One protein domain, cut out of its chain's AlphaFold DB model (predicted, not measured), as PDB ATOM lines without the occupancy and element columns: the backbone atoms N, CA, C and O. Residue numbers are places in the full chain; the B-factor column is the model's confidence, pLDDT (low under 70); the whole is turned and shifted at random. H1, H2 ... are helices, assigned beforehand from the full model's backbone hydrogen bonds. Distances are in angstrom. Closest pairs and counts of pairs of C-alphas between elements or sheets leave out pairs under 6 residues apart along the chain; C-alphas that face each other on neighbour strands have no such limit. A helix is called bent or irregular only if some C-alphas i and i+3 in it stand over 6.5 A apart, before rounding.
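What this domain is: This is residues 8 to 50 and 93 to 101 of the 220 residues of an uncharacterized protein of Triticum aestivum (UniProt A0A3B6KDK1). Three short helices make a small triangle: H1 and H2 lie loosely side by side and run opposite ways, and H3 is set crosswise at the end where H1 begins and H2 ends. From H3 the chain runs out as an extended tail, residues 42 to 50, toward the other end of the domain, where a separate extended piece, residues 93 to 101, passes beyond the last residue of H1 and the first of H2. The printed part has 52 residues with three named helices, in the order H1, H2, H3, and no named strand; the class is all helix, though the helices hold 24 of the 52 residues, which is under half. The whole is compact, with a radius of gyration of the C-alphas of 10.7 A, yet elongated in outline, its C-alphas spanning 34 by 20 by 17 A.

How they stand to each other: Start at H1, residues 12 to 20, which with its 9 residues is as long as H2, residues 25 to 33. Look at the C-alphas of Ala 19 and Tyr 28, the closest of these two helices, and you find them 6.4 A apart. H1 and H2 are close but not clearly touching, with 2 pairs of C-alphas within 8 A and their centres 12.5 A apart. They run opposite ways at a shallow tilt of 22 degrees. Now go to H3, residues 36 to 41, which touches H1 with 5 pairs of C-alphas within 8 A. Their closest C-alphas are those of Pro 12 and Thr 41, 5.9 A apart, and the lines of the two helices are about perpendicular, at 78 degrees. Their centres are 11.0 A apart. H2 and H3 touch only at the corner by their link, with the C-alphas of Arg 32 and Arg 39 the closest at 4.7 A. These two run opposite ways at a steep tilt of 57 degrees, with 11.5 A from centre to centre. In the backbones of H1, H2 and H3, every pair of O of residue i and N of residue i+4 is within hydrogen-bond range.

Where its parts are: Find C-alpha 12 at (-33.050, -14.293, -12.470); from there H1 runs from Pro 12 to Asp 20, 12.2 A from first to last C-alpha, and ends at (-25.316, -9.566, -20.608). Go on to C-alpha 25 at (-28.361, 0.638, -23.905), where H2 begins; it runs from Leu 25 to Gly 33 and is 12.0 A long from first to last C-alpha. Then read H3 from Lys 36 to Thr 41, 8.7 A from first to last C-alpha, down to its last C-alpha at (-33.646, -8.507, -11.531). None of the three helices is bent or irregular.

The domain as a whole: The two C-alphas farthest apart are those of Asp 9 and Leu 50, at 34.3 A, while the first and last printed C-alphas, those of Ala 8 and Leu 101, are 28.4 A apart. Expect a cut after Leu 50: residues 51 to 92 are not printed, and C-alpha 50 is 21.8 A from C-alpha 93 across it. The link from H1 to H2, with 4 residues, is tight, and the link from H2 to H3, with 2 residues, is tight too. Read the B-factor column for the model's confidence: the mean pLDDT of the printed part is 70.4. It is under 70 at 20 residues, namely 23 to 26, of which 25 and 26 belong to H2, then 44 to 50, and 93 to 101.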
ATOM      1  N   ALA A   8     -41.949 -13.810 -18.405       82.19
ATOM      2  CA  ALA A   8     -41.980 -13.104 -17.125       82.19
ATOM      3  C   ALA A   8     -41.517 -13.957 -15.926       82.19
ATOM      4  O   ALA A   8     -41.105 -13.380 -14.920       82.19
ATOM      5  N   ASP A   9     -41.555 -15.287 -16.057       84.75
ATOM      6  CA  ASP A   9     -41.275 -16.264 -14.996       84.75
ATOM      7  C   ASP A   9     -39.874 -16.890 -15.135       84.75
ATOM      8  O   ASP A   9     -39.558 -17.891 -14.493       84.75
ATOM      9  N   LEU A  10     -39.019 -16.321 -15.995       85.56
ATOM     10  CA  LEU A  10     -37.636 -16.765 -16.144       85.56
ATOM     11  C   LEU A  10     -36.844 -16.595 -14.843       85.56
ATOM     12  O   LEU A  10     -36.984 -15.600 -14.129       85.56
ATOM     13  N   LEU A  11     -35.948 -17.553 -14.586       85.75
ATOM     14  CA  LEU A  11     -35.002 -17.477 -13.478       85.75
ATOM     15  C   LEU A  11     -34.137 -16.208 -13.590       85.75
ATOM     16  O   LEU A  11     -33.681 -15.887 -14.695       85.75
ATOM     17  N   PRO A  12     -33.844 -15.520 -12.469       78.50
ATOM     18  CA  PRO A  12     -33.050 -14.293 -12.470       78.50
ATOM     19  C   PRO A  12     -31.706 -14.427 -13.193       78.50
ATOM     20  O   PRO A  12     -31.314 -13.539 -13.943       78.50
ATOM     21  N   GLU A  13     -31.036 -15.569 -13.033       80.25
ATOM     22  CA  GLU A  13     -29.758 -15.873 -13.687       80.25
ATOM     23  C   GLU A  13     -29.867 -15.873 -15.216       80.25
ATOM     24  O   GLU A  13     -28.982 -15.369 -15.907       80.25
ATOM     25  N   LEU A  14     -30.972 -16.398 -15.757       83.31
ATOM     26  CA  LEU A  14     -31.207 -16.431 -17.197       83.31
ATOM     27  C   LEU A  14     -31.520 -15.031 -17.731       83.31
ATOM     28  O   LEU A  14     -31.022 -14.653 -18.787       83.31
ATOM     29  N   VAL A  15     -32.297 -14.243 -16.980       83.12
ATOM     30  CA  VAL A  15     -32.585 -12.837 -17.306       83.12
ATOM     31  C   VAL A  15     -31.295 -12.009 -17.326       83.12
ATOM     32  O   VAL A  15     -31.093 -11.226 -18.252       83.12
ATOM     33  N   CYS A  16     -30.389 -12.225 -16.367       78.69
ATOM     34  CA  CYS A  16     -29.071 -11.592 -16.358       78.69
ATOM     35  C   CYS A  16     -28.238 -11.999 -17.577       78.69
ATOM     36  O   CYS A  16     -27.748 -11.113 -18.266       78.69
ATOM     37  N   ARG A  17     -28.166 -13.294 -17.921       80.06
ATOM     38  CA  ARG A  17     -27.441 -13.753 -19.123       80.06
ATOM     39  C   ARG A  17     -27.998 -13.174 -20.422       80.06
ATOM     40  O   ARG A  17     -27.225 -12.829 -21.307       80.06
ATOM     41  N   ILE A  18     -29.324 -13.058 -20.545       82.62
ATOM     42  CA  ILE A  18     -29.955 -12.392 -21.696       82.62
ATOM     43  C   ILE A  18     -29.495 -10.935 -21.751       82.62
ATOM     44  O   ILE A  18     -29.096 -10.459 -22.808       82.62
ATOM     45  N   ALA A  19     -29.522 -10.238 -20.615       80.75
ATOM     46  CA  ALA A  19     -29.124  -8.841 -20.537       80.75
ATOM     47  C   ALA A  19     -27.612  -8.617 -20.707       80.75
ATOM     48  O   ALA A  19     -27.215  -7.532 -21.119       80.75
ATOM     49  N   ASP A  20     -26.768  -9.598 -20.380       74.38
ATOM     50  CA  ASP A  20     -25.316  -9.566 -20.608       74.38
ATOM     51  C   ASP A  20     -24.964  -9.609 -22.096       74.38
ATOM     52  O   ASP A  20     -23.945  -9.059 -22.492       74.38
ATOM     53  N   GLY A  21     -25.824 -10.209 -22.925       73.69
ATOM     54  CA  GLY A  21     -25.701 -10.168 -24.383       73.69
ATOM     55  C   GLY A  21     -26.250  -8.889 -25.028       73.69
ATOM     56  O   GLY A  21     -26.288  -8.801 -26.253       73.69
ATOM     57  N   LEU A  22     -26.734  -7.920 -24.240       74.62
ATOM     58  CA  LEU A  22     -27.243  -6.645 -24.750       74.62
ATOM     59  C   LEU A  22     -26.159  -5.572 -24.656       74.62
ATOM     60  O   LEU A  22     -26.029  -4.892 -23.639       74.62
ATOM     61  N   ASP A  23     -25.441  -5.372 -25.755       66.69
ATOM     62  CA  ASP A  23     -24.416  -4.323 -25.864       66.69
ATOM     63  C   ASP A  23     -25.012  -2.921 -26.086       66.69
ATOM     64  O   ASP A  23     -24.337  -1.900 -25.930       66.69
ATOM     65  N   ASP A  24     -26.297  -2.860 -26.440       65.75
ATOM     66  CA  ASP A  24     -27.024  -1.625 -26.706       65.75
ATOM     67  C   ASP A  24     -27.870  -1.184 -25.497       65.75
ATOM     68  O   ASP A  24     -28.725  -1.918 -24.983       65.75
ATOM     69  N   LEU A  25     -27.669   0.065 -25.062       66.56
ATOM     70  CA  LEU A  25     -28.361   0.638 -23.905       66.56
ATOM     71  C   LEU A  25     -29.877   0.749 -24.130       66.56
ATOM     72  O   LEU A  25     -30.646   0.606 -23.177       66.56
ATOM     73  N   LYS A  26     -30.328   0.990 -25.369       65.62
ATOM     74  CA  LYS A  26     -31.759   1.092 -25.692       65.62
ATOM     75  C   LYS A  26     -32.441  -0.261 -25.512       65.62
ATOM     76  O   LYS A  26     -33.498  -0.334 -24.880       65.62
ATOM     77  N   CYS A  27     -31.825  -1.328 -26.012       73.69
ATOM     78  CA  CYS A  27     -32.269  -2.704 -25.826       73.69
ATOM     79  C   CYS A  27     -32.300  -3.078 -24.342       73.69
ATOM     80  O   CYS A  27     -33.326  -3.561 -23.865       73.69
ATOM     81  N   TYR A  28     -31.240  -2.766 -23.586       75.12
ATOM     82  CA  TYR A  28     -31.188  -3.019 -22.143       75.12
ATOM     83  C   TYR A  28     -32.300  -2.284 -21.377       75.12
ATOM     84  O   TYR A  28     -33.019  -2.887 -20.577       75.12
ATOM     85  N   ALA A  29     -32.493  -0.989 -21.648       71.62
ATOM     86  CA  ALA A  29     -33.546  -0.191 -21.023       71.62
ATOM     87  C   ALA A  29     -34.950  -0.729 -21.353       71.62
ATOM     88  O   ALA A  29     -35.808  -0.795 -20.469       71.62
ATOM     89  N   SER A  30     -35.167  -1.164 -22.597       78.19
ATOM     90  CA  SER A  30     -36.437  -1.739 -23.058       78.19
ATOM     91  C   SER A  30     -36.739  -3.075 -22.373       78.19
ATOM     92  O   SER A  30     -37.821  -3.264 -21.823       78.19
ATOM     93  N   VAL A  31     -35.750  -3.970 -22.327       80.56
ATOM     94  CA  VAL A  31     -35.808  -5.278 -21.654       80.56
ATOM     95  C   VAL A  31     -36.085  -5.112 -20.161       80.56
ATOM     96  O   VAL A  31     -36.994  -5.737 -19.616       80.56
ATOM     97  N   ARG A  32     -35.394  -4.183 -19.498       81.81
ATOM     98  CA  ARG A  32     -35.658  -3.838 -18.095       81.81
ATOM     99  C   ARG A  32     -37.056  -3.246 -17.882       81.81
ATOM    100  O   ARG A  32     -37.652  -3.415 -16.818       81.81
ATOM    101  N   GLY A  33     -37.581  -2.536 -18.877       79.81
ATOM    102  CA  GLY A  33     -38.919  -1.953 -18.871       79.81
ATOM    103  C   GLY A  33     -40.054  -2.963 -19.066       79.81
ATOM    104  O   GLY A  33     -41.180  -2.654 -18.675       79.81
ATOM    105  N   ALA A  34     -39.767  -4.154 -19.602       84.94
ATOM    106  CA  ALA A  34     -40.770  -5.108 -20.080       84.94
ATOM    107  C   ALA A  34     -41.735  -5.606 -18.991       84.94
ATOM    108  O   ALA A  34     -42.935  -5.726 -19.229       84.94
ATOM    109  N   CYS A  35     -41.241  -5.891 -17.781       83.56
ATOM    110  CA  CYS A  35     -42.091  -6.299 -16.661       83.56
ATOM    111  C   CYS A  35     -41.460  -5.983 -15.296       83.56
ATOM    112  O   CYS A  35     -40.278  -5.653 -15.184       83.56
ATOM    113  N   LYS A  36     -42.259  -6.095 -14.222       80.81
ATOM    114  CA  LYS A  36     -41.800  -5.834 -12.843       80.81
ATOM    115  C   LYS A  36     -40.688  -6.791 -12.403       80.81
ATOM    116  O   LYS A  36     -39.779  -6.346 -11.710       80.81
ATOM    117  N   THR A  37     -40.757  -8.066 -12.796       83.06
ATOM    118  CA  THR A  37     -39.748  -9.084 -12.463       83.06
ATOM    119  C   THR A  37     -38.401  -8.714 -13.074       83.06
ATOM    120  O   THR A  37     -37.436  -8.524 -12.345       83.06
ATOM    121  N   TRP A  38     -38.358  -8.461 -14.385       84.62
ATOM    122  CA  TRP A  38     -37.127  -8.097 -15.092       84.62
ATOM    123  C   TRP A  38     -36.572  -6.751 -14.610       84.62
ATOM    124  O   TRP A  38     -35.367  -6.618 -14.425       84.62
ATOM    125  N   ARG A  39     -37.436  -5.774 -14.295       80.38
ATOM    126  CA  ARG A  39     -37.024  -4.495 -13.691       80.38
ATOM    127  C   ARG A  39     -36.313  -4.655 -12.344       80.38
ATOM    128  O   ARG A  39     -35.437  -3.850 -12.033       80.38
ATOM    129  N   ARG A  40     -36.745  -5.627 -11.532       77.94
ATOM    130  CA  ARG A  40     -36.167  -5.934 -10.212       77.94
ATOM    131  C   ARG A  40     -34.881  -6.744 -10.328       77.94
ATOM    132  O   ARG A  40     -33.964  -6.501  -9.560       77.94
ATOM    133  N   THR A  41     -34.828  -7.676 -11.275       82.69
ATOM    134  CA  THR A  41     -33.646  -8.507 -11.531       82.69
ATOM    135  C   THR A  41     -32.502  -7.703 -12.142       82.69
ATOM    136  O   THR A  41     -31.351  -7.876 -11.756       82.69
ATOM    137  N   LEU A  42     -32.807  -6.817 -13.092       79.88
ATOM    138  CA  LEU A  42     -31.804  -6.046 -13.815       79.88
ATOM    139  C   LEU A  42     -31.472  -4.747 -13.082       79.88
ATOM    140  O   LEU A  42     -32.350  -3.915 -12.812       79.88
ATOM    141  N   VAL A  43     -30.179  -4.550 -12.824       71.62
ATOM    142  CA  VAL A  43     -29.640  -3.339 -12.195       71.62
ATOM    143  C   VAL A  43     -30.107  -2.120 -13.003       71.62
ATOM    144  O   VAL A  43     -30.039  -2.147 -14.240       71.62
ATOM    145  N   PRO A  44     -30.652  -1.063 -12.366       60.22
ATOM    146  CA  PRO A  44     -30.925   0.176 -13.083       60.22
ATOM    147  C   PRO A  44     -29.647   0.619 -13.796       60.22
ATOM    148  O   PRO A  44     -28.574   0.475 -13.214       60.22
ATOM    149  N   PRO A  45     -29.715   1.138 -15.034       59.47
ATOM    150  CA  PRO A  45     -28.563   1.839 -15.570       59.47
ATOM    151  C   PRO A  45     -28.264   2.962 -14.570       59.47
ATOM    152  O   PRO A  45     -29.077   3.876 -14.410       59.47
ATOM    153  N   SER A  46     -27.182   2.811 -13.800       48.56
ATOM    154  CA  SER A  46     -26.707   3.797 -12.826       48.56
ATOM    155  C   SER A  46     -26.672   5.178 -13.487       48.56
ATOM    156  O   SER A  46     -26.567   5.226 -14.719       48.56
ATOM    157  N   PRO A  47     -26.775   6.295 -12.734       48.94
ATOM    158  CA  PRO A  47     -26.703   7.630 -13.325       48.94
ATOM    159  C   PRO A  47     -25.548   7.668 -14.324       48.94
ATOM    160  O   PRO A  47     -24.409   7.362 -13.969       48.94
ATOM    161  N   LEU A  48     -25.891   7.906 -15.594       49.38
ATOM    162  CA  LEU A  48     -24.971   7.744 -16.711       49.38
ATOM    163  C   LEU A  48     -23.840   8.755 -16.531       49.38
ATOM    164  O   LEU A  48     -24.005   9.945 -16.794       49.38
ATOM    165  N   LEU A  49     -22.698   8.281 -16.039       49.56
ATOM    166  CA  LEU A  49     -21.484   9.069 -15.967       49.56
ATOM    167  C   LEU A  49     -20.907   9.120 -17.383       49.56
ATOM    168  O   LEU A  49     -20.430   8.110 -17.902       49.56
ATOM    169  N   LEU A  50     -20.977  10.286 -18.023       50.84
ATOM    170  CA  LEU A  50     -20.309  10.500 -19.300       50.84
ATOM    171  C   LEU A  50     -18.797  10.561 -19.042       50.84
ATOM    172  O   LEU A  50     -18.296  11.542 -18.495       50.84
ATOM    173  N   PRO A  93     -23.915  -9.142  -8.555       47.31
ATOM    174  CA  PRO A  93     -22.866  -8.153  -8.346       47.31
ATOM    175  C   PRO A  93     -22.971  -7.085  -9.430       47.31
ATOM    176  O   PRO A  93     -23.094  -7.415 -10.612       47.31
ATOM    177  N   ALA A  94     -22.998  -5.820  -9.008       47.09
ATOM    178  CA  ALA A  94     -23.103  -4.666  -9.881       47.09
ATOM    179  C   ALA A  94     -21.861  -4.603 -10.781       47.09
ATOM    180  O   ALA A  94     -20.906  -3.875 -10.521       47.09
ATOM    181  N   ALA A  95     -21.847  -5.399 -11.850       46.47
ATOM    182  CA  ALA A  95     -20.915  -5.206 -12.936       46.47
ATOM    183  C   ALA A  95     -21.171  -3.782 -13.431       46.47
ATOM    184  O   ALA A  95     -22.280  -3.466 -13.869       46.47
ATOM    185  N   ARG A  96     -20.177  -2.899 -13.294       51.81
ATOM    186  CA  ARG A  96     -20.204  -1.569 -13.903       51.81
ATOM    187  C   ARG A  96     -20.384  -1.772 -15.408       51.81
ATOM    188  O   ARG A  96     -19.422  -2.064 -16.109       51.81
ATOM    189  N   ARG A  97     -21.624  -1.677 -15.893       53.19
ATOM    190  CA  ARG A  97     -21.939  -1.807 -17.317       53.19
ATOM    191  C   ARG A  97     -21.660  -0.467 -17.980       53.19
ATOM    192  O   ARG A  97     -22.377   0.504 -17.752       53.19
ATOM    193  N   SER A  98     -20.596  -0.408 -18.769       52.25
ATOM    194  CA  SER A  98     -20.351   0.706 -19.679       52.25
ATOM    195  C   SER A  98     -21.006   0.396 -21.014       52.25
ATOM    196  O   SER A  98     -20.612  -0.552 -21.689       52.25
ATOM    197  N   PHE A  99     -21.977   1.211 -21.406       56.62
ATOM    198  CA  PHE A  99     -22.547   1.152 -22.744       56.62
ATOM    199  C   PHE A  99     -21.831   2.160 -23.628       56.62
ATOM    200  O   PHE A  99     -21.633   3.314 -23.233       56.62
ATOM    201  N   LYS A 100     -21.450   1.739 -24.835       57.94
ATOM    202  CA  LYS A 100     -20.884   2.658 -25.817       57.94
ATOM    203  C   LYS A 100     -22.011   3.534 -26.356       57.94
ATOM    204  O   LYS A 100     -22.875   3.065 -27.089       57.94
ATOM    205  N   LEU A 101     -22.013   4.803 -25.967       60.53
ATOM    206  CA  LEU A 101     -22.926   5.793 -26.528       60.53
ATOM    207  C   LEU A 101     -22.403   6.299 -27.873       60.53
ATOM    208  O   LEU A 101     -21.209   6.201 -28.170       60.53
TER     209      LEU A 101